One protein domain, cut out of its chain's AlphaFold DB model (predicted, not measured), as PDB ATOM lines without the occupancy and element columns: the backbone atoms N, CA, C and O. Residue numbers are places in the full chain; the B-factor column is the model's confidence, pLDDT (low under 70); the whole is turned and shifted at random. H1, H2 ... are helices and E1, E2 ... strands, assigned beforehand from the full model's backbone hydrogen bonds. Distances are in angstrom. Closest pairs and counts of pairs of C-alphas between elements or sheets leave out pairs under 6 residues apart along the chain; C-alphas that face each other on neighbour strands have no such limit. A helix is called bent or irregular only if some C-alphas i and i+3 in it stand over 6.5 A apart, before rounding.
ATOM      1  N   CYS A   4      31.124 -12.150  -3.608       80.31
ATOM      2  CA  CYS A   4      30.077 -11.791  -2.652       80.31
ATOM      3  C   CYS A   4      30.470 -10.547  -1.880       80.31
ATOM      4  O   CYS A   4      31.585 -10.496  -1.356       80.31
ATOM      5  N   TYR A   5      29.535  -9.611  -1.791       81.94
ATOM      6  CA  TYR A   5      29.717  -8.313  -1.165       81.94
ATOM      7  C   TYR A   5      28.589  -8.078  -0.167       81.94
ATOM      8  O   TYR A   5      27.421  -8.276  -0.496       81.94
ATOM      9  N   GLN A   6      28.950  -7.662   1.042       82.56
ATOM     10  CA  GLN A   6      28.014  -7.064   1.982       82.56
ATOM     11  C   GLN A   6      28.192  -5.548   1.901       82.56
ATOM     12  O   GLN A   6      29.322  -5.061   1.902       82.56
ATOM     13  N   ILE A   7      27.082  -4.830   1.778       83.19
ATOM     14  CA  ILE A   7      27.036  -3.379   1.653       83.19
ATOM     15  C   ILE A   7      26.182  -2.865   2.801       83.19
ATOM     16  O   ILE A   7      24.964  -3.028   2.787       83.19
ATOM     17  N   ASP A   8      26.829  -2.241   3.777       83.19
ATOM     18  CA  ASP A   8      26.145  -1.593   4.887       83.19
ATOM     19  C   ASP A   8      25.959  -0.108   4.550       83.19
ATOM     20  O   ASP A   8      26.928   0.625   4.343       83.19
ATOM     21  N   LEU A   9      24.705   0.327   4.465       81.56
ATOM     22  CA  LEU A   9      24.322   1.706   4.186       81.56
ATOM     23  C   LEU A   9      23.972   2.424   5.484       81.56
ATOM     24  O   LEU A   9      23.199   1.931   6.315       81.56
ATOM     25  N   THR A  10      24.516   3.627   5.640       83.94
ATOM     26  CA  THR A  10      24.044   4.562   6.661       83.94
ATOM     27  C   THR A  10      22.705   5.163   6.250       83.94
ATOM     28  O   THR A  10      22.377   5.236   5.064       83.94
ATOM     29  N   GLU A  11      21.945   5.649   7.228       80.50
ATOM     30  CA  GLU A  11      20.692   6.368   6.985       80.50
ATOM     31  C   GLU A  11      20.895   7.557   6.031       80.50
ATOM     32  O   GLU A  11      20.153   7.721   5.067       80.50
ATOM     33  N   TYR A  12      21.977   8.323   6.214       84.06
ATOM     34  CA  TYR A  12      22.336   9.421   5.315       84.06
ATOM     35  C   TYR A  12      22.542   8.957   3.862       84.06
ATOM     36  O   TYR A  12      22.049   9.588   2.930       84.06
ATOM     37  N   GLN A  13      23.256   7.845   3.651       85.44
ATOM     38  CA  GLN A  13      23.479   7.295   2.308       85.44
ATOM     39  C   GLN A  13      22.175   6.798   1.675       85.44
ATOM     40  O   GLN A  13      21.952   7.031   0.488       85.44
ATOM     41  N   ALA A  14      21.316   6.145   2.462       82.00
ATOM     42  CA  ALA A  14      20.010   5.682   2.010       82.00
ATOM     43  C   ALA A  14      19.103   6.858   1.609       82.00
ATOM     44  O   ALA A  14      18.535   6.839   0.520       82.00
ATOM     45  N   ASN A  15      19.028   7.910   2.428       83.38
ATOM     46  CA  ASN A  15      18.213   9.094   2.139       83.38
ATOM     47  C   ASN A  15      18.726   9.853   0.911       83.38
ATOM     48  O   ASN A  15      17.944  10.190   0.027       83.38
ATOM     49  N   LYS A  16      20.046   9.999   0.769       84.81
ATOM     50  CA  LYS A  16      20.647  10.614  -0.421       84.81
ATOM     51  C   LYS A  16      20.327   9.856  -1.717       84.81
ATOM     52  O   LYS A  16      20.226  10.470  -2.774       84.81
ATOM     53  N   LEU A  17      20.186   8.528  -1.660       81.38
ATOM     54  CA  LEU A  17      19.734   7.742  -2.813       81.38
ATOM     55  C   LEU A  17      18.267   8.038  -3.146       81.38
ATOM     56  O   LEU A  17      17.941   8.175  -4.323       81.38
ATOM     57  N   ASP A  53       8.449 -31.805 -17.178       50.03
ATOM     58  CA  ASP A  53       7.342 -30.835 -17.057       50.03
ATOM     59  C   ASP A  53       7.661 -29.764 -15.997       50.03
ATOM     60  O   ASP A  53       7.362 -28.582 -16.177       50.03
ATOM     61  N   HIS A  54       8.371 -30.153 -14.933       50.94
ATOM     62  CA  HIS A  54       8.805 -29.250 -13.862       50.94
ATOM     63  C   HIS A  54       9.823 -28.220 -14.370       50.94
ATOM     64  O   HIS A  54       9.718 -27.032 -14.073       50.94
ATOM     65  N   SER A  55      10.783 -28.649 -15.197       51.81
ATOM     66  CA  SER A  55      11.802 -27.759 -15.773       51.81
ATOM     67  C   SER A  55      11.221 -26.691 -16.714       51.81
ATOM     68  O   SER A  55      11.722 -25.568 -16.772       51.81
ATOM     69  N   SER A  56      10.140 -27.024 -17.424       56.97
ATOM     70  CA  SER A  56       9.460 -26.112 -18.350       56.97
ATOM     71  C   SER A  56       8.605 -25.091 -17.598       56.97
ATOM     72  O   SER A  56       8.636 -23.905 -17.920       56.97
ATOM     73  N   PHE A  57       7.916 -25.531 -16.539       58.53
ATOM     74  CA  PHE A  57       7.152 -24.656 -15.651       58.53
ATOM     75  C   PHE A  57       8.045 -23.622 -14.946       58.53
ATOM     76  O   PHE A  57       7.755 -22.424 -14.983       58.53
ATOM     77  N   ILE A  58       9.173 -24.066 -14.374       56.81
ATOM     78  CA  ILE A  58      10.153 -23.165 -13.749       56.81
ATOM     79  C   ILE A  58      10.662 -22.138 -14.758       56.81
ATOM     80  O   ILE A  58      10.686 -20.958 -14.437       56.81
ATOM     81  N   LYS A  59      10.992 -22.538 -15.993       61.12
ATOM     82  CA  LYS A  59      11.434 -21.595 -17.034       61.12
ATOM     83  C   LYS A  59      10.374 -20.566 -17.429       61.12
ATOM     84  O   LYS A  59      10.741 -19.456 -17.802       61.12
ATOM     85  N   ASN A  60       9.088 -20.912 -17.384       61.00
ATOM     86  CA  ASN A  60       8.015 -19.962 -17.688       61.00
ATOM     87  C   ASN A  60       7.828 -18.938 -16.566       61.00
ATOM     88  O   ASN A  60       7.644 -17.750 -16.839       61.00
ATOM     89  N   TRP A  61       7.870 -19.393 -15.314       62.25
ATOM     90  CA  TRP A  61       7.602 -18.538 -14.159       62.25
ATOM     91  C   TRP A  61       8.839 -17.754 -13.693       62.25
ATOM     92  O   TRP A  61       8.748 -16.577 -13.348       62.25
ATOM     93  N   PHE A  62      10.009 -18.381 -13.778       63.81
ATOM     94  CA  PHE A  62      11.328 -17.818 -13.513       63.81
ATOM     95  C   PHE A  62      12.217 -18.011 -14.750       63.81
ATOM     96  O   PHE A  62      13.087 -18.885 -14.768       63.81
ATOM     97  N   PRO A  63      11.997 -17.228 -15.824       60.75
ATOM     98  CA  PRO A  63      12.852 -17.322 -16.992       60.75
ATOM     99  C   PRO A  63      14.288 -16.968 -16.622       60.75
ATOM    100  O   PRO A  63      14.519 -16.181 -15.705       60.75
ATOM    101  N   LYS A  64      15.251 -17.541 -17.356       64.50
ATOM    102  CA  LYS A  64      16.675 -17.217 -17.194       64.50
ATOM    103  C   LYS A  64      16.848 -15.710 -17.177       64.50
ATOM    104  O   LYS A  64      16.533 -15.035 -18.162       64.50
ATOM    105  N   THR A  65      17.339 -15.190 -16.058       65.88
ATOM    106  CA  THR A  65      17.259 -13.751 -15.836       65.88
ATOM    107  C   THR A  65      18.289 -12.976 -16.639       65.88
ATOM    108  O   THR A  65      18.044 -11.831 -17.016       65.88
ATOM    109  N   GLY A  66      19.418 -13.610 -16.976       72.62
ATOM    110  CA  GLY A  66      20.531 -12.926 -17.638       72.62
ATOM    111  C   GLY A  66      21.021 -11.722 -16.825       72.62
ATOM    112  O   GLY A  66      21.520 -10.748 -17.390       72.62
ATOM    113  N   CYS A  67      20.788 -11.752 -15.511       80.38
ATOM    114  CA  CYS A  67      21.225 -10.734 -14.575       80.38
ATOM    115  C   CYS A  67      22.698 -10.953 -14.239       80.38
ATOM    116  O   CYS A  67      23.137 -12.082 -14.051       80.38
ATOM    117  N   HIS A  68      23.449  -9.862 -14.115       87.19
ATOM    118  CA  HIS A  68      24.861  -9.929 -13.737       87.19
ATOM    119  C   HIS A  68      25.023  -9.989 -12.212       87.19
ATOM    120  O   HIS A  68      25.987 -10.557 -11.703       87.19
ATOM    121  N   ILE A  69      24.095  -9.379 -11.463       86.56
ATOM    122  CA  ILE A  69      24.171  -9.290 -10.000       86.56
ATOM    123  C   ILE A  69      22.892  -9.808  -9.355       86.56
ATOM    124  O   ILE A  69      21.801  -9.338  -9.672       86.56
ATOM    125  N   PHE A  70      23.038 -10.697  -8.378       86.56
ATOM    126  CA  PHE A  70      21.981 -11.063  -7.445       86.56
ATOM    127  C   PHE A  70      21.996 -10.102  -6.249       86.56
ATOM    128  O   PHE A  70      22.991 -10.031  -5.531       86.56
ATOM    129  N   LEU A  71      20.906  -9.371  -6.028       86.62
ATOM    130  CA  LEU A  71      20.702  -8.426  -4.931       86.62
ATOM    131  C   LEU A  71      19.727  -9.006  -3.902       86.62
ATOM    132  O   LEU A  71      18.565  -9.284  -4.199       86.62
ATOM    133  N   SER A  72      20.204  -9.123  -2.669       85.62
ATOM    134  CA  SER A  72      19.416  -9.471  -1.487       85.62
ATOM    135  C   SER A  72      19.534  -8.365  -0.437       85.62
ATOM    136  O   SER A  72      20.450  -7.544  -0.512       85.62
ATOM    137  N   HIS A  73      18.615  -8.309   0.525       81.50
ATOM    138  CA  HIS A  73      18.578  -7.226   1.514       81.50
ATOM    139  C   HIS A  73      17.976  -7.600   2.868       81.50
ATOM    140  O   HIS A  73      17.281  -8.610   3.024       81.50
ATOM    141  N   SER A  74      18.267  -6.767   3.869       74.44
ATOM    142  CA  SER A  74      17.565  -6.752   5.154       74.44
ATOM    143  C   SER A  74      16.140  -6.202   5.026       74.44
ATOM    144  O   SER A  74      15.744  -5.647   4.002       74.44
ATOM    145  N   HIS A  75      15.333  -6.401   6.068       64.62
ATOM    146  CA  HIS A  75      13.947  -5.935   6.100       64.62
ATOM    147  C   HIS A  75      13.825  -4.413   5.878       64.62
ATOM    148  O   HIS A  75      14.654  -3.660   6.368       64.62
ATOM    149  N   GLY A  76      12.760  -3.975   5.192       62.88
ATOM    150  CA  GLY A  76      12.391  -2.556   5.051       62.88
ATOM    151  C   GLY A  76      12.961  -1.817   3.833       62.88
ATOM    152  O   GLY A  76      12.432  -0.775   3.465       62.88
ATOM    153  N   ASP A  77      13.950  -2.383   3.134       73.00
ATOM    154  CA  ASP A  77      14.813  -1.589   2.234       73.00
ATOM    155  C   ASP A  77      14.589  -1.794   0.739       73.00
ATOM    156  O   ASP A  77      15.442  -1.461  -0.086       73.00
ATOM    157  N   VAL A  78      13.435  -2.343   0.362       78.50
ATOM    158  CA  VAL A  78      13.153  -2.673  -1.040       78.50
ATOM    159  C   VAL A  78      13.290  -1.452  -1.958       78.50
ATOM    160  O   VAL A  78      13.812  -1.574  -3.062       78.50
ATOM    161  N   GLU A  79      12.895  -0.270  -1.487       81.44
ATOM    162  CA  GLU A  79      13.030   0.997  -2.209       81.44
ATOM    163  C   GLU A  79      14.503   1.343  -2.479       81.44
ATOM    164  O   GLU A  79      14.890   1.560  -3.626       81.44
ATOM    165  N   VAL A  80      15.351   1.305  -1.448       84.44
ATOM    166  CA  VAL A  80      16.790   1.610  -1.554       84.44
ATOM    167  C   VAL A  80      17.493   0.614  -2.475       84.44
ATOM    168  O   VAL A  80      18.293   0.999  -3.327       84.44
ATOM    169  N   VAL A  81      17.160  -0.671  -2.357       85.44
ATOM    170  CA  VAL A  81      17.706  -1.733  -3.214       85.44
ATOM    171  C   VAL A  81      17.280  -1.541  -4.669       85.44
ATOM    172  O   VAL A  81      18.090  -1.731  -5.577       85.44
ATOM    173  N   THR A  82      16.036  -1.113  -4.894       85.00
ATOM    174  CA  THR A  82      15.522  -0.783  -6.232       85.00
ATOM    175  C   THR A  82      16.285   0.397  -6.834       85.00
ATOM    176  O   THR A  82      16.701   0.336  -7.991       85.00
ATOM    177  N   LEU A  83      16.547   1.442  -6.045       85.31
ATOM    178  CA  LEU A  83      17.339   2.597  -6.477       85.31
ATOM    179  C   LEU A  83      18.783   2.209  -6.820       85.31
ATOM    180  O   LEU A  83      19.315   2.660  -7.834       85.31
ATOM    181  N   ILE A  84      19.407   1.329  -6.033       86.50
ATOM    182  CA  ILE A  84      20.753   0.808  -6.317       86.50
ATOM    183  C   ILE A  84      20.769   0.009  -7.622       86.50
ATOM    184  O   ILE A  84      21.651   0.228  -8.452       86.50
ATOM    185  N   ALA A  85      19.791  -0.872  -7.838       86.12
ATOM    186  CA  ALA A  85      19.661  -1.619  -9.088       86.12
ATOM    187  C   ALA A  85      19.506  -0.678 -10.297       86.12
ATOM    188  O   ALA A  85      20.187  -0.845 -11.310       86.12
ATOM    189  N   ASN A  86      18.678   0.365 -10.170       83.00
ATOM    190  CA  ASN A  86      18.505   1.377 -11.213       83.00
ATOM    191  C   ASN A  86      19.807   2.143 -11.479       83.00
ATOM    192  O   ASN A  86      20.188   2.329 -12.634       83.00
ATOM    193  N   ALA A  87      20.524   2.547 -10.429       84.94
ATOM    194  CA  ALA A  87      21.801   3.243 -10.552       84.94
ATOM    195  C   ALA A  87      22.856   2.388 -11.272       84.94
ATOM    196  O   ALA A  87      23.555   2.888 -12.154       84.94
ATOM    197  N   LEU A  88      22.952   1.101 -10.917       86.19
ATOM    198  CA  LEU A  88      23.860   0.136 -11.543       86.19
ATOM    199  C   LEU A  88      23.561  -0.037 -13.031       86.19
ATOM    200  O   LEU A  88      24.482  -0.070 -13.851       86.19
ATOM    201  N   TYR A  89      22.286  -0.095 -13.401       85.75
ATOM    202  CA  TYR A  89      21.921  -0.201 -14.803       85.75
ATOM    203  C   TYR A  89      22.181   1.091 -15.578       85.75
ATOM    204  O   TYR A  89      22.826   1.052 -16.621       85.75
ATOM    205  N   LEU A  90      21.713   2.240 -15.082       82.50
ATOM    206  CA  LEU A  90      21.822   3.511 -15.804       82.50
ATOM    207  C   LEU A  90      23.277   3.944 -16.000       82.50
ATOM    208  O   LEU A  90      23.613   4.500 -17.042       82.50
ATOM    209  N   LYS A  91      24.141   3.694 -15.009       85.81
ATOM    210  CA  LYS A  91      25.549   4.112 -15.058       85.81
ATOM    211  C   LYS A  91      26.464   3.077 -15.702       85.81
ATOM    212  O   LYS A  91      27.452   3.461 -16.318       85.81
ATOM    213  N   CYS A  92      26.163   1.788 -15.539       87.56
ATOM    214  CA  CYS A  92      27.093   0.712 -15.893       87.56
ATOM    215  C   CYS A  92      26.493  -0.357 -16.819       87.56
ATOM    216  O   CYS A  92      27.193  -1.301 -17.171       87.56
ATOM    217  N   GLY A  93      25.210  -0.274 -17.187       83.94
ATOM    218  CA  GLY A  93      24.515  -1.317 -17.957       83.94
ATOM    219  C   GLY A  93      24.302  -2.627 -17.186       83.94
ATOM    220  O   GLY A  93      23.966  -3.657 -17.773       83.94
ATOM    221  N   ILE A  94      24.498  -2.616 -15.864       86.94
ATOM    222  CA  ILE A  94      24.449  -3.813 -15.026       86.94
ATOM    223  C   ILE A  94      22.998  -4.128 -14.649       86.94
ATOM    224  O   ILE A  94      22.374  -3.432 -13.856       86.94
ATOM    225  N   LYS A  95      22.472  -5.223 -15.200       85.69
ATOM    226  CA  LYS A  95      21.199  -5.847 -14.798       85.69
ATOM    227  C   LYS A  95      21.303  -6.555 -13.445       85.69
ATOM    228  O   LYS A  95      22.243  -7.328 -13.232       85.69
ATOM    229  N   SER A  96      20.309  -6.353 -12.583       85.56
ATOM    230  CA  SER A  96      20.254  -6.949 -11.247       85.56
ATOM    231  C   SER A  96      18.977  -7.755 -11.005       85.56
ATOM    232  O   SER A  96      17.890  -7.365 -11.421       85.56
ATOM    233  N   PHE A  97      19.113  -8.864 -10.285       84.06
ATOM    234  CA  PHE A  97      18.022  -9.693  -9.785       84.06
ATOM    235  C   PHE A  97      17.735  -9.334  -8.325       84.06
ATOM    236  O   PHE A  97      18.613  -9.521  -7.492       84.06
ATOM    237  N   ILE A  98      16.542  -8.837  -7.991       83.94
ATOM    238  CA  ILE A  98      16.166  -8.502  -6.605       83.94
ATOM    239  C   ILE A  98      15.322  -9.641  -6.028       83.94
ATOM    240  O   ILE A  98      14.203  -9.868  -6.480       83.94
ATOM    241  N   ASP A  99      15.831 -10.350  -5.018       79.38
ATOM    242  CA  ASP A  99      15.184 -11.558  -4.485       79.38
ATOM    243  C   ASP A  99      13.780 -11.321  -3.899       79.38
ATOM    244  O   ASP A  99      12.874 -12.129  -4.120       79.38
ATOM    245  N   SER A 100      13.571 -10.203  -3.195       78.94
ATOM    246  CA  SER A 100      12.306  -9.913  -2.507       78.94
ATOM    247  C   SER A 100      11.136  -9.632  -3.416       78.94
ATOM    248  O   SER A 100       9.995  -9.754  -2.977       78.94
ATOM    249  N   TYR A 101      11.386  -9.343  -4.688       77.00
ATOM    250  CA  TYR A 101      10.304  -9.261  -5.655       77.00
ATOM    251  C   TYR A 101       9.651 -10.623  -5.858       77.00
ATOM    252  O   TYR A 101       8.449 -10.699  -6.082       77.00
ATOM    253  N   PHE A 102      10.422 -11.703  -5.742       73.06
ATOM    254  CA  PHE A 102       9.943 -13.049  -6.010       73.06
ATOM    255  C   PHE A 102       9.326 -13.687  -4.777       73.06
ATOM    256  O   PHE A 102       8.175 -14.112  -4.824       73.06
ATOM    257  N   TRP A 103      10.051 -13.726  -3.658       72.50
ATOM    258  CA  TRP A 103       9.563 -14.461  -2.492       72.50
ATOM    259  C   TRP A 103       8.355 -13.798  -1.815       72.50
ATOM    260  O   TRP A 103       7.500 -14.521  -1.320       72.50
ATOM    261  N   LYS A 104       8.205 -12.463  -1.865       70.56
ATOM    262  CA  LYS A 104       7.035 -11.771  -1.279       70.56
ATOM    263  C   LYS A 104       5.707 -12.131  -1.947       70.56
ATOM    264  O   LYS A 104       4.661 -11.984  -1.331       70.56
ATOM    265  N   ASN A 105       5.748 -12.578  -3.199       69.75
ATOM    266  CA  ASN A 105       4.550 -12.892  -3.973       69.75
ATOM    267  C   ASN A 105       4.163 -14.377  -3.906       69.75
ATOM    268  O   ASN A 105       3.099 -14.748  -4.399       69.75
ATOM    269  N   VAL A 106       5.002 -15.237  -3.316       76.75
ATOM    270  CA  VAL A 106       4.740 -16.683  -3.292       76.75
ATOM    271  C   VAL A 106       3.571 -17.041  -2.383       76.75
ATOM    272  O   VAL A 106       2.746 -17.852  -2.789       76.75
ATOM    273  N   ASP A 107       3.430 -16.394  -1.228       81.50
ATOM    274  CA  ASP A 107       2.333 -16.695  -0.299       81.50
ATOM    275  C   ASP A 107       0.968 -16.315  -0.895       81.50
ATOM    276  O   ASP A 107       0.007 -17.075  -0.800       81.50
ATOM    277  N   ALA A 108       0.895 -15.179  -1.601       78.31
ATOM    278  CA  ALA A 108      -0.307 -14.771  -2.328       78.31
ATOM    279  C   ALA A 108      -0.665 -15.767  -3.444       78.31
ATOM    280  O   ALA A 108      -1.832 -16.118  -3.606       78.31
ATOM    281  N   ALA A 109       0.337 -16.268  -4.176       74.38
ATOM    282  CA  ALA A 109       0.128 -17.278  -5.208       74.38
ATOM    283  C   ALA A 109      -0.329 -18.628  -4.625       74.38
ATOM    284  O   ALA A 109      -1.217 -19.264  -5.189       74.38
ATOM    285  N   ILE A 110       0.232 -19.050  -3.484       81.88
ATOM    286  CA  ILE A 110      -0.224 -20.241  -2.749       81.88
ATOM    287  C   ILE A 110      -1.683 -20.057  -2.327       81.88
ATOM    288  O   ILE A 110      -2.503 -20.932  -2.589       81.88
ATOM    289  N   MET A 111      -2.028 -18.904  -1.746       83.94
ATOM    290  CA  MET A 111      -3.387 -18.608  -1.292       83.94
ATOM    291  C   MET A 111      -4.401 -18.616  -2.442       83.94
ATOM    292  O   MET A 111      -5.499 -19.141  -2.281       83.94
ATOM    293  N   GLU A 112      -4.058 -18.055  -3.602       78.56
ATOM    294  CA  GLU A 112      -4.936 -18.062  -4.778       78.56
ATOM    295  C   GLU A 112      -5.211 -19.490  -5.280       78.56
ATOM    296  O   GLU A 112      -6.346 -19.830  -5.619       78.56
ATOM    297  N   ILE A 113      -4.186 -20.346  -5.281       74.56
ATOM    298  CA  ILE A 113      -4.319 -21.762  -5.646       74.56
ATOM    299  C   ILE A 113      -5.145 -22.516  -4.603       74.56
ATOM    300  O   ILE A 113      -6.041 -23.278  -4.971       74.56
ATOM    301  N   ASP A 114      -4.897 -22.275  -3.321       82.75
ATOM    302  CA  ASP A 114      -5.628 -22.924  -2.239       82.75
ATOM    303  C   ASP A 114      -7.110 -22.544  -2.250       82.75
ATOM    304  O   ASP A 114      -7.952 -23.441  -2.216       82.75
ATOM    305  N   LYS A 115      -7.444 -21.257  -2.420       84.50
ATOM    306  CA  LYS A 115      -8.831 -20.776  -2.595       84.50
ATOM    307  C   LYS A 115      -9.527 -21.441  -3.766       84.50
ATOM    308  O   LYS A 115     -10.688 -21.812  -3.691       84.50
ATOM    309  N   LYS A 116      -8.810 -21.630  -4.868       78.75
ATOM    310  CA  LYS A 116      -9.413 -22.174  -6.081       78.75
ATOM    311  C   LYS A 116      -9.599 -23.692  -6.051       78.75
ATOM    312  O   LYS A 116     -10.506 -24.189  -6.719       78.75
ATOM    313  N   TYR A 117      -8.726 -24.430  -5.363       76.25
ATOM    314  CA  TYR A 117      -8.649 -25.890  -5.527       76.25
ATOM    315  C   TYR A 117      -8.662 -26.699  -4.237       76.25
ATOM    316  O   TYR A 117      -9.013 -27.876  -4.283       76.25
ATOM    317  N   ASN A 118      -8.261 -26.106  -3.117       81.00
ATOM    318  CA  ASN A 118      -8.196 -26.795  -1.835       81.00
ATOM    319  C   ASN A 118      -9.309 -26.337  -0.886       81.00
ATOM    320  O   ASN A 118      -9.507 -26.988   0.133       81.00
ATOM    321  N   GLU A 119     -10.052 -25.275  -1.208       88.62
ATOM    322  CA  GLU A 119     -11.183 -24.797  -0.414       88.62
ATOM    323  C   GLU A 119     -12.356 -25.798  -0.433       88.62
ATOM    324  O   GLU A 119     -12.868 -26.187  -1.483       88.62
ATOM    325  N   ILE A 120     -12.757 -26.246   0.756       92.50
ATOM    326  CA  ILE A 120     -13.881 -27.155   1.017       92.50
ATOM    327  C   ILE A 120     -15.144 -26.339   1.332       92.50
ATOM    328  O   ILE A 120     -16.245 -26.686   0.908       92.50
ATOM    329  N   SER A 121     -14.979 -25.254   2.085       93.44
ATOM    330  CA  SER A 121     -15.983 -24.232   2.404       93.44
ATOM    331  C   SER A 121     -15.256 -22.906   2.663       93.44
ATOM    332  O   SER A 121     -14.039 -22.961   2.819       93.44
ATOM    333  N   PRO A 122     -15.943 -21.749   2.765       94.00
ATOM    334  CA  PRO A 122     -15.280 -20.464   2.989       94.00
ATOM    335  C   PRO A 122     -14.230 -20.531   4.102       94.00
ATOM    336  O   PRO A 122     -14.554 -20.914   5.229       94.00
ATOM    337  N   ASP A 123     -12.982 -20.224   3.749       90.31
ATOM    338  CA  ASP A 123     -11.803 -20.242   4.628       90.31
ATOM    339  C   ASP A 123     -11.452 -21.608   5.269       90.31
ATOM    340  O   ASP A 123     -10.629 -21.686   6.184       90.31
ATOM    341  N   LEU A 124     -12.013 -22.711   4.764       94.75
ATOM    342  CA  LEU A 124     -11.691 -24.081   5.167       94.75
ATOM    343  C   LEU A 124     -11.029 -24.829   4.013       94.75
ATOM    344  O   LEU A 124     -11.656 -25.066   2.984       94.75
ATOM    345  N   TYR A 125      -9.799 -25.294   4.218       89.69
ATOM    346  CA  TYR A 125      -8.985 -25.894   3.162       89.69
ATOM    347  C   TYR A 125      -8.622 -27.359   3.447       89.69
ATOM    348  O   TYR A 125      -8.428 -27.774   4.592       89.69
ATOM    349  N   CYS A 126      -8.484 -28.159   2.389       88.31
ATOM    350  CA  CYS A 126      -7.979 -29.523   2.445       88.31
ATOM    351  C   CYS A 126      -6.488 -29.514   2.798       88.31
ATOM    352  O   CYS A 126      -5.643 -29.218   1.954       88.31
ATOM    353  N   TYR A 127      -6.167 -29.913   4.031       90.06
ATOM    354  CA  TYR A 127      -4.803 -29.898   4.567       90.06
ATOM    355  C   TYR A 127      -3.757 -30.517   3.624       90.06
ATOM    356  O   TYR A 127      -2.752 -29.885   3.308       90.06
ATOM    357  N   ASN A 128      -4.005 -31.734   3.127       85.12
ATOM    358  CA  ASN A 128      -3.059 -32.433   2.252       85.12
ATOM    359  C   ASN A 128      -2.831 -31.688   0.925       85.12
ATOM    360  O   ASN A 128      -1.713 -31.680   0.405       85.12
ATOM    361  N   GLY A 129      -3.877 -31.056   0.386       79.12
ATOM    362  CA  GLY A 129      -3.805 -30.258  -0.838       79.12
ATOM    363  C   GLY A 129      -3.008 -28.971  -0.636       79.12
ATOM    364  O   GLY A 129      -2.059 -28.713  -1.382       79.12
ATOM    365  N   SER A 130      -3.313 -28.222   0.425       85.12
ATOM    366  CA  SER A 130      -2.587 -27.002   0.801       85.12
ATOM    367  C   SER A 130      -1.115 -27.269   1.114       85.12
ATOM    368  O   SER A 130      -0.229 -26.549   0.643       85.12
ATOM    369  N   LEU A 131      -0.813 -28.355   1.837       85.88
ATOM    370  CA  LEU A 131       0.560 -28.759   2.145       85.88
ATOM    371  C   LEU A 131       1.354 -29.085   0.873       85.88
ATOM    372  O   LEU A 131       2.497 -28.641   0.728       85.88
ATOM    373  N   LYS A 132       0.757 -29.837  -0.061       78.25
ATOM    374  CA  LYS A 132       1.393 -30.187  -1.341       78.25
ATOM    375  C   LYS A 132       1.632 -28.937  -2.189       78.25
ATOM    376  O   LYS A 132       2.714 -28.783  -2.755       78.25
ATOM    377  N   THR A 133       0.655 -28.033  -2.223       77.00
ATOM    378  CA  THR A 133       0.743 -26.744  -2.923       77.00
ATOM    379  C   THR A 133       1.905 -25.920  -2.382       77.00
ATOM    380  O   THR A 133       2.831 -25.596  -3.126       77.00
ATOM    381  N   SER A 134       1.916 -25.676  -1.074       84.06
ATOM    382  CA  SER A 134       2.940 -24.871  -0.406       84.06
ATOM    383  C   SER A 134       4.339 -25.457  -0.610       84.06
ATOM    384  O   SER A 134       5.265 -24.754  -1.017       84.06
ATOM    385  N   SER A 135       4.490 -26.772  -0.412       81.00
ATOM    386  CA  SER A 135       5.770 -27.478  -0.572       81.00
ATOM    387  C   SER A 135       6.334 -27.341  -1.988       81.00
ATOM    388  O   SER A 135       7.515 -27.033  -2.162       81.00
ATOM    389  N   ASN A 136       5.490 -27.519  -3.006       76.81
ATOM    390  CA  ASN A 136       5.901 -27.385  -4.401       76.81
ATOM    391  C   ASN A 136       6.324 -25.950  -4.734       76.81
ATOM    392  O   ASN A 136       7.373 -25.749  -5.345       76.81
ATOM    393  N   PHE A 137       5.548 -24.950  -4.306       77.19
ATOM    394  CA  PHE A 137       5.848 -23.541  -4.560       77.19
ATOM    395  C   PHE A 137       7.174 -23.106  -3.929       77.19
ATOM    396  O   PHE A 137       8.014 -22.516  -4.612       77.19
ATOM    397  N   TYR A 138       7.415 -23.451  -2.661       82.38
ATOM    398  CA  TYR A 138       8.685 -23.125  -2.011       82.38
ATOM    399  C   TYR A 138       9.872 -23.880  -2.620       82.38
ATOM    400  O   TYR A 138      10.956 -23.306  -2.735       82.38
ATOM    401  N   MET A 139       9.692 -25.130  -3.062       78.50
ATOM    402  CA  MET A 139      10.741 -25.876  -3.769       78.50
ATOM    403  C   MET A 139      11.105 -25.213  -5.105       78.50
ATOM    404  O   MET A 139      12.288 -25.033  -5.402       78.50
ATOM    405  N   ILE A 140      10.100 -24.799  -5.879       75.56
ATOM    406  CA  ILE A 140      10.275 -24.089  -7.152       75.56
ATOM    407  C   ILE A 140      10.993 -22.758  -6.935       75.56
ATOM    408  O   ILE A 140      12.005 -22.499  -7.588       75.56
ATOM    409  N   LEU A 141      10.537 -21.959  -5.968       78.38
ATOM    410  CA  LEU A 141      11.184 -20.704  -5.593       78.38
ATOM    411  C   LEU A 141      12.645 -20.934  -5.182       78.38
ATOM    412  O   LEU A 141      13.542 -20.219  -5.625       78.38
ATOM    413  N   SER A 142      12.911 -21.961  -4.372       80.12
ATOM    414  CA  SER A 142      14.265 -22.267  -3.909       80.12
ATOM    415  C   SER A 142      15.212 -22.633  -5.053       80.12
ATOM    416  O   SER A 142      16.375 -22.209  -5.060       80.12
ATOM    417  N   ASN A 143      14.720 -23.394  -6.031       76.88
ATOM    418  CA  ASN A 143      15.483 -23.751  -7.223       76.88
ATOM    419  C   ASN A 143      15.741 -22.524  -8.098       76.88
ATOM    420  O   ASN A 143      16.895 -22.255  -8.419       76.88
ATOM    421  N   ALA A 144      14.713 -21.724  -8.381       76.12
ATOM    422  CA  ALA A 144      14.843 -20.521  -9.195       76.12
ATOM    423  C   ALA A 144      15.822 -19.493  -8.603       76.12
ATOM    424  O   ALA A 144      16.629 -18.899  -9.321       76.12
ATOM    425  N   LEU A 145      15.805 -19.308  -7.281       79.44
ATOM    426  CA  LEU A 145      16.764 -18.439  -6.597       79.44
ATOM    427  C   LEU A 145      18.184 -19.010  -6.659       79.44
ATOM    428  O   LEU A 145      19.132 -18.265  -6.881       79.44
ATOM    429  N   SER A 146      18.340 -20.328  -6.505       79.81
ATOM    430  CA  SER A 146      19.648 -20.988  -6.620       79.81
ATOM    431  C   SER A 146      20.236 -20.843  -8.024       79.81
ATOM    432  O   SER A 146      21.419 -20.540  -8.161       79.81
ATOM    433  N   GLU A 147      19.411 -21.022  -9.055       78.56
ATOM    434  CA  GLU A 147      19.796 -20.814 -10.452       78.56
ATOM    435  C   GLU A 147      20.155 -19.351 -10.708       78.56
ATOM    436  O   GLU A 147      21.221 -19.079 -11.245       78.56
ATOM    437  N   SER A 148      19.350 -18.403 -10.226       79.81
ATOM    438  CA  SER A 148      19.630 -16.968 -10.374       79.81
ATOM    439  C   SER A 148      20.951 -16.557  -9.711       79.81
ATOM    440  O   SER A 148      21.697 -15.749 -10.260       79.81
ATOM    441  N   ILE A 149      21.282 -17.138  -8.551       82.56
ATOM    442  CA  ILE A 149      22.588 -16.952  -7.899       82.56
ATOM    443  C   ILE A 149      23.712 -17.562  -8.744       82.56
ATOM    444  O   ILE A 149      24.780 -16.966  -8.846       82.56
ATOM    445  N   HIS A 150      23.496 -18.751  -9.313       82.75
ATOM    446  CA  HIS A 150      24.496 -19.447 -10.122       82.75
ATOM    447  C   HIS A 150      24.782 -18.739 -11.453       82.75
ATOM    448  O   HIS A 150      25.932 -18.709 -11.881       82.75
ATOM    449  N   GLU A 151      23.753 -18.174 -12.085       82.19
ATOM    450  CA  GLU A 151      23.865 -17.421 -13.338       82.19
ATOM    451  C   GLU A 151      24.456 -16.019 -13.144       82.19
ATOM    452  O   GLU A 151      24.988 -15.454 -14.095       82.19
ATOM    453  N   SER A 152      24.386 -15.462 -11.932       84.44
ATOM    454  CA  SER A 152      24.943 -14.141 -11.633       84.44
ATOM    455  C   SER A 152      26.464 -14.184 -11.462       84.44
ATOM    456  O   SER A 152      27.019 -15.084 -10.833       84.44
ATOM    457  N   ASP A 153      27.147 -13.132 -11.909       88.00
ATOM    458  CA  ASP A 153      28.588 -12.947 -11.703       88.00
ATOM    459  C   ASP A 153      28.926 -12.576 -10.254       88.00
ATOM    460  O   ASP A 153      30.042 -12.805  -9.766       88.00
ATOM    461  N   SER A 154      27.988 -11.929  -9.555       86.00
ATOM    462  CA  SER A 154      28.176 -11.465  -8.181       86.00
ATOM    463  C   SER A 154      26.897 -11.501  -7.350       86.00
ATOM    464  O   SER A 154      25.790 -11.346  -7.856       86.00
ATOM    465  N   PHE A 155      27.073 -11.665  -6.041       86.31
ATOM    466  CA  PHE A 155      26.019 -11.629  -5.035       86.31
ATOM    467  C   PHE A 155      26.241 -10.446  -4.095       86.31
ATOM    468  O   PHE A 155      27.316 -10.303  -3.511       86.31
ATOM    469  N   PHE A 156      25.237  -9.595  -3.946       86.75
ATOM    470  CA  PHE A 156      25.280  -8.380  -3.146       86.75
ATOM    471  C   PHE A 156      24.206  -8.484  -2.061       86.75
ATOM    472  O   PHE A 156      23.035  -8.715  -2.359       86.75
ATOM    473  N   PHE A 157      24.607  -8.315  -0.804       85.25
ATOM    474  CA  PHE A 157      23.699  -8.221   0.333       85.25
ATOM    475  C   PHE A 157      23.708  -6.799   0.878       85.25
ATOM    476  O   PHE A 157      24.755  -6.328   1.318       85.25
ATOM    477  N   ILE A 158      22.566  -6.123   0.818       82.94
ATOM    478  CA  ILE A 158      22.416  -4.733   1.250       82.94
ATOM    479  C   ILE A 158      21.743  -4.699   2.621       82.94
ATOM    480  O   ILE A 158      20.621  -5.180   2.781       82.94
ATOM    481  N   CYS A 159      22.416  -4.091   3.589       78.38
ATOM    482  CA  CYS A 159      21.869  -3.802   4.906       78.38
ATOM    483  C   CYS A 159      21.704  -2.292   5.052       78.38
ATOM    484  O   CYS A 159      22.676  -1.568   4.834       78.38
ATOM    485  N   THR A 160      20.540  -1.792   5.464       69.75
ATOM    486  CA  THR A 160      20.461  -0.422   5.991       69.75
ATOM    487  C   THR A 160      20.414  -0.445   7.514       69.75
ATOM    488  O   THR A 160      19.757  -1.277   8.144       69.75
ATOM    489  N   ASN A 161      21.118   0.492   8.140       63.72
ATOM    490  CA  ASN A 161      21.070   0.673   9.586       63.72
ATOM    491  C   ASN A 161      19.954   1.667   9.962       63.72
ATOM    492  O   ASN A 161      20.253   2.739  10.475       63.72
ATOM    493  N   TYR A 162      18.681   1.350   9.682       54.44
ATOM    494  CA  TYR A 162      17.564   2.302   9.851       54.44
ATOM    495  C   TYR A 162      17.009   2.413  11.288       54.44
ATOM    496  O   TYR A 162      16.328   3.380  11.606       54.44
ATOM    497  N   ASN A 163      17.288   1.463  12.192       43.56
ATOM    498  CA  ASN A 163      16.674   1.455  13.531       43.56
ATOM    499  C   ASN A 163      17.659   1.781  14.662       43.56
ATOM    500  O   ASN A 163      18.209   0.908  15.344       43.56
ATOM    501  N   SER A 164      17.809   3.081  14.911       39.91
ATOM    502  CA  SER A 164      18.313   3.656  16.158       39.91
ATOM    503  C   SER A 164      17.283   3.470  17.286       39.91
ATOM    504  O   SER A 164      16.511   4.370  17.597       39.91
ATOM    505  N   GLY A 165      17.231   2.286  17.902       41.78
ATOM    506  CA  GLY A 165      16.413   2.099  19.110       41.78
ATOM    507  C   GLY A 165      16.323   0.674  19.646       41.78
ATOM    508  O   GLY A 165      16.250   0.481  20.855       41.78
ATOM    509  N   SER A 166      16.398  -0.340  18.786       40.41
ATOM    510  CA  SER A 166      16.382  -1.736  19.222       40.41
ATOM    511  C   SER A 166      17.800  -2.273  19.411       40.41
ATOM    512  O   SER A 166      18.752  -1.873  18.724       40.41
ATOM    513  N   SER A 167      17.943  -3.151  20.407       41.97
ATOM    514  CA  SER A 167      19.197  -3.823  20.749       41.97
ATOM    515  C   SER A 167      19.861  -4.439  19.508       41.97
ATOM    516  O   SER A 167      19.185  -4.838  18.561       41.97
ATOM    517  N   ASP A 168      21.190  -4.567  19.522       45.66
ATOM    518  CA  ASP A 168      22.029  -5.090  18.424       45.66
ATOM    519  C   ASP A 168      21.587  -6.474  17.870       45.66
ATOM    520  O   ASP A 168      22.032  -6.925  16.815       45.66
ATOM    521  N   LYS A 169      20.659  -7.153  18.562       45.78
ATOM    522  CA  LYS A 169      20.049  -8.432  18.179       45.78
ATOM    523  C   LYS A 169      18.923  -8.321  17.136       45.78
ATOM    524  O   LYS A 169      18.717  -9.292  16.411       45.78
ATOM    525  N   ASP A 170      18.224  -7.188  17.031       44.09
ATOM    526  CA  ASP A 170      17.107  -7.006  16.080       44.09
ATOM    527  C   ASP A 170      17.530  -6.385  14.744       44.09
ATOM    528  O   ASP A 170      16.834  -6.532  13.745       44.09
ATOM    529  N   ARG A 171      18.709  -5.756  14.696       47.69
ATOM    530  CA  ARG A 171      19.261  -5.053  13.518       47.69
ATOM    531  C   ARG A 171      19.732  -5.981  12.389       47.69
ATOM    532  O   ARG A 171      20.142  -5.526  11.333       47.69
ATOM    533  N   LYS A 172      19.718  -7.290  12.636       51.28
ATOM    534  CA  LYS A 172      20.370  -8.347  11.838       51.28
ATOM    535  C   LYS A 172      19.374  -9.415  11.387       51.28
ATOM    536  O   LYS A 172      19.673 -10.609  11.315       51.28
ATOM    537  N   LYS A 173      18.141  -8.970  11.179       53.47
ATOM    538  CA  LYS A 173      16.977  -9.784  10.872       53.47
ATOM    539  C   LYS A 173      16.619  -9.597   9.401       53.47
ATOM    540  O   LYS A 173      16.467  -8.475   8.921       53.47
ATOM    541  N   THR A 174      16.522 -10.699   8.670       55.38
ATOM    542  CA  THR A 174      16.160 -10.699   7.248       55.38
ATOM    543  C   THR A 174      14.983 -11.636   7.020       55.38
ATOM    544  O   THR A 174      14.911 -12.705   7.620       55.38
ATOM    545  N   PHE A 175      14.061 -11.230   6.151       58.03
ATOM    546  CA  PHE A 175      12.991 -12.094   5.643       58.03
ATOM    547  C   PHE A 175      13.395 -12.797   4.345       58.03
ATOM    548  O   PHE A 175      12.561 -13.433   3.717       58.03
ATOM    549  N   SER A 176      14.661 -12.694   3.932       57.97
ATOM    550  CA  SER A 176      15.216 -13.487   2.841       57.97
ATOM    551  C   SER A 176      15.827 -14.769   3.425       57.97
ATOM    552  O   SER A 176      17.035 -14.811   3.678       57.97
ATOM    553  N   PRO A 177      15.050 -15.856   3.630       60.25
ATOM    554  CA  PRO A 177      15.568 -17.123   4.166       60.25
ATOM    555  C   PRO A 177      16.689 -17.716   3.292       60.25
ATOM    556  O   PRO A 177      17.484 -18.545   3.730       60.25
ATOM    557  N   TRP A 178      16.795 -17.242   2.053       65.19
ATOM    558  CA  TRP A 178      17.728 -17.668   1.015       65.19
ATOM    559  C   TRP A 178      19.183 -17.255   1.262       65.19
ATOM    560  O   TRP A 178      20.087 -17.835   0.658       65.19
ATOM    561  N   ILE A 179      19.443 -16.307   2.170       60.72
ATOM    562  CA  ILE A 179      20.804 -15.843   2.503       60.72
ATOM    563  C   ILE A 179      21.684 -16.984   3.037       60.72
ATOM    564  O   ILE A 179      22.889 -17.009   2.780       60.72
ATOM    565  N   TYR A 180      21.078 -17.983   3.686       61.16
ATOM    566  CA  TYR A 180      21.771 -19.197   4.130       61.16
ATOM    567  C   TYR A 180      22.181 -20.127   2.985       61.16
ATOM    568  O   TYR A 180      23.173 -20.846   3.099       61.16
ATOM    569  N   ARG A 181      21.424 -20.123   1.882       57.44
ATOM    570  CA  ARG A 181      21.677 -20.973   0.711       57.44
ATOM    571  C   ARG A 181      22.700 -20.339  -0.236       57.44
ATOM    572  O   ARG A 181      23.439 -21.058  -0.909       57.44
ATOM    573  N   GLY A 182      22.773 -19.008  -0.255       56.84
ATOM    574  CA  GLY A 182      23.799 -18.257  -0.972       56.84
ATOM    575  C   GLY A 182      25.214 -18.448  -0.393       56.84
ATOM    576  O   GLY A 182      25.399 -19.017   0.685       56.84
ATOM    577  N   PRO A 183      26.263 -17.947  -1.069       57.47
ATOM    578  CA  PRO A 183      27.648 -18.167  -0.637       57.47
ATOM    579  C   PRO A 183      28.008 -17.466   0.682       57.47
ATOM    580  O   PRO A 183      29.029 -17.800   1.284       57.47
ATOM    581  N   LEU A 184      27.181 -16.518   1.137       55.97
ATOM    582  CA  LEU A 184      27.304 -15.864   2.441       55.97
ATOM    583  C   LEU A 184      27.041 -16.838   3.601       55.97
ATOM    584  O   LEU A 184      27.786 -16.827   4.578       55.97
ATOM    585  N   GLY A 185      26.087 -17.766   3.461       52.25
ATOM    586  CA  GLY A 185      25.850 -18.821   4.453       52.25
ATOM    587  C   GLY A 185      27.049 -19.761   4.649       52.25
ATOM    588  O   GLY A 185      27.281 -20.250   5.753       52.25
ATOM    589  N   LYS A 186      27.874 -19.958   3.607       49.91
ATOM    590  CA  LYS A 186      29.091 -20.796   3.662       49.91
ATOM    591  C   LYS A 186      30.296 -20.094   4.297       49.91
ATOM    592  O   LYS A 186      31.220 -20.766   4.748       49.91
ATOM    593  N   ARG A 187      30.305 -18.759   4.357       47.12
ATOM    594  CA  ARG A 187      31.383 -17.962   4.962       47.12
ATOM    595  C   ARG A 187      30.981 -17.461   6.352       47.12
ATOM    596  O   ARG A 187      30.912 -16.261   6.527       47.12
ATOM    597  N   LYS A 188      30.694 -18.344   7.323       38.94
ATOM    598  CA  LYS A 188      30.456 -17.999   8.754       38.94
ATOM    599  C   LYS A 188      29.832 -16.598   8.980       38.94
ATOM    600  O   LYS A 188      30.390 -15.780   9.705       38.94
ATOM    601  N   ILE A 189      28.686 -16.303   8.368       39.38
ATOM    602  CA  ILE A 189      27.925 -15.097   8.713       39.38
ATOM    603  C   ILE A 189      26.918 -15.499   9.784       39.38
ATOM    604  O   ILE A 189      25.860 -16.057   9.515       39.38
ATOM    605  N   SER A 190      27.279 -15.226  11.035       35.56
ATOM    606  CA  SER A 190      26.461 -15.388  12.242       35.56
ATOM    607  C   SER A 190      25.388 -14.293  12.402       35.56
ATOM    608  O   SER A 190      24.847 -14.115  13.493       35.56
ATOM    609  N   TYR A 191      25.067 -13.545  11.340       40.22
ATOM    610  CA  TYR A 191      24.482 -12.203  11.465       40.22
ATOM    611  C   TYR A 191      23.246 -11.926  10.602       40.22
ATOM    612  O   TYR A 191      22.887 -10.769  10.436       40.22
ATOM    613  N   ALA A 192      22.571 -12.947  10.082       38.34
ATOM    614  CA  ALA A 192      21.301 -12.772   9.382       38.34
ATOM    615  C   ALA A 192      20.298 -13.805   9.898       38.34
ATOM    616  O   ALA A 192      20.087 -14.832   9.264       38.34
ATOM    617  N   LYS A 193      19.740 -13.585  11.097       36.25
ATOM    618  CA  LYS A 193      18.713 -14.494  11.625       36.25
ATOM    619  C   LYS A 193      17.449 -14.325  10.778       36.25
ATOM    620  O   LYS A 193      17.038 -13.179  10.567       36.25
ATOM    621  N   PRO A 194      16.835 -15.418  10.293       36.84
ATOM    622  CA  PRO A 194      15.584 -15.305   9.579       36.84
ATOM    623  C   PRO A 194      14.551 -14.775  10.567       36.84
ATOM    624  O   PRO A 194      14.447 -15.266  11.697       36.84
ATOM    625  N   VAL A 195      13.809 -13.752  10.164       39.31
ATOM    626  CA  VAL A 195      12.531 -13.497  10.818       39.31
ATOM    627  C   VAL A 195      11.592 -14.526  10.230       39.31
ATOM    628  O   VAL A 195      11.159 -14.402   9.089       39.31
TER     629      VAL A 195
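Overview. This is residues 4 to 17 and 53 to 195 of the 199 residues of an uncharacterized protein of Photorhabdus cinerea (UniProt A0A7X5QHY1). A small twisted sheet of four parallel strands has helix H3 over one face, and a long arm of two helices, H5 and H6, side by side and running opposite ways, reaches away from it, with the short strand E4 at its far end. Past E5, residues 161 to 176 make a long loop, after which the short helix H7 comes close to H6, and the short helix H8, close to H7, grazes the sheet with its residues 183 to 184. The printed part has 157 residues, with eight named helices and five named strands in the order E1 H1 H2 E2 H3 E3 H4 H5 E4 H6 E5 H7 H8. The sheet order is E1, E5, E2, E3, and the class is mixed, helices and strands. The whole is only just compact, close to loose, with a radius of gyration of the C-alphas of 17.6 A and spans of 52 by 38 by 30 A.

Arrangement. E1, residues 4 to 9, is an edge strand, parallel to its neighbour E5, residues 154 to 160; N 5 and O 155, 2.9 A apart, are within hydrogen-bond range. E5 is also the parallel neighbour of E2, residues 69 to 73, with N 70 and O 154 at 2.9 A. E2 has E3, residues 96 to 98, as its other parallel neighbour, with N 97 and O 69 at 2.8 A. The sheet is only just strongly twisted, its C-alphas lying up to 4.1 A off its best plane. H3, residues 78 to 92, is on one face, two layers of a sheet and a helix; its closest C-alphas to E3 are those of Ala 85 and Ser 96, 5.8 A. E2, H3 and E3 form a strand-helix-strand unit, two parallel neighbour strands with a helix between, its crossover right-handed. H1, residues 11 to 17, touches H3 at residues 80 to 84 alone, closest at C-alphas 14 and 80, 6.3 A, at a steep tilt of 48 degrees, the same way. H2, residues 53 to 61, is close but not clearly touching H6, residues 127 to 151; their closest C-alphas are those of Ile 58 and Ile 140, 6.7 A. H4, residues 99 to 103, only just touches H6, with 3 pairs of C-alphas within 8 A, the closest Trp 103 and Leu 141 at 7.2 A. H5, residues 106 to 117, touches H6, closest at C-alphas 114 and 130, 5.9 A, opposite ways at a shallow tilt of 34 degrees, only just short of steep. E4, residues 119 to 121, pairs with no named strand and is apart from H6. H6 only grazes the sheet with residues 145 to 151; the closest C-alphas of E2 and H6 are those of Phe 70 and Ile 149, 5.9 A. H7, residues 177 to 180, is close but not clearly touching H8, residues 183 to 186, with C-alphas 179 and 185 closest at 6.2 A. H7 is irregular, but only just: C-alphas 177 and 180 are 6.54 A apart. In H1 to H6 every O i to N i+4 pair is within hydrogen-bond range; H7 and H8 are too short for such a pair.

Along the chain. E1 begins at C-alpha 4, (30.077, -11.791, -2.652). E5 is 19.6 A from first to last C-alpha, H3 20.6 A and H5 16.4 A. H6 measures 36.0 A, from C-alpha 127 at (-4.803, -29.898, 4.567) to C-alpha 151 at (23.865, -17.421, -13.338).

Size, cuts and confidence. The two C-alphas farthest apart are those of Lys 91 and Ser 121, 53.2 A. Residues 18 to 52 are not printed, and C-alphas 17 and 53 are 42.9 A apart across the cut. The link from E5 to H7 is long. The mean pLDDT of the printed part is 72.6; residues 53 to 65, 75 to 76, 105 and 160 to 195 are under 70.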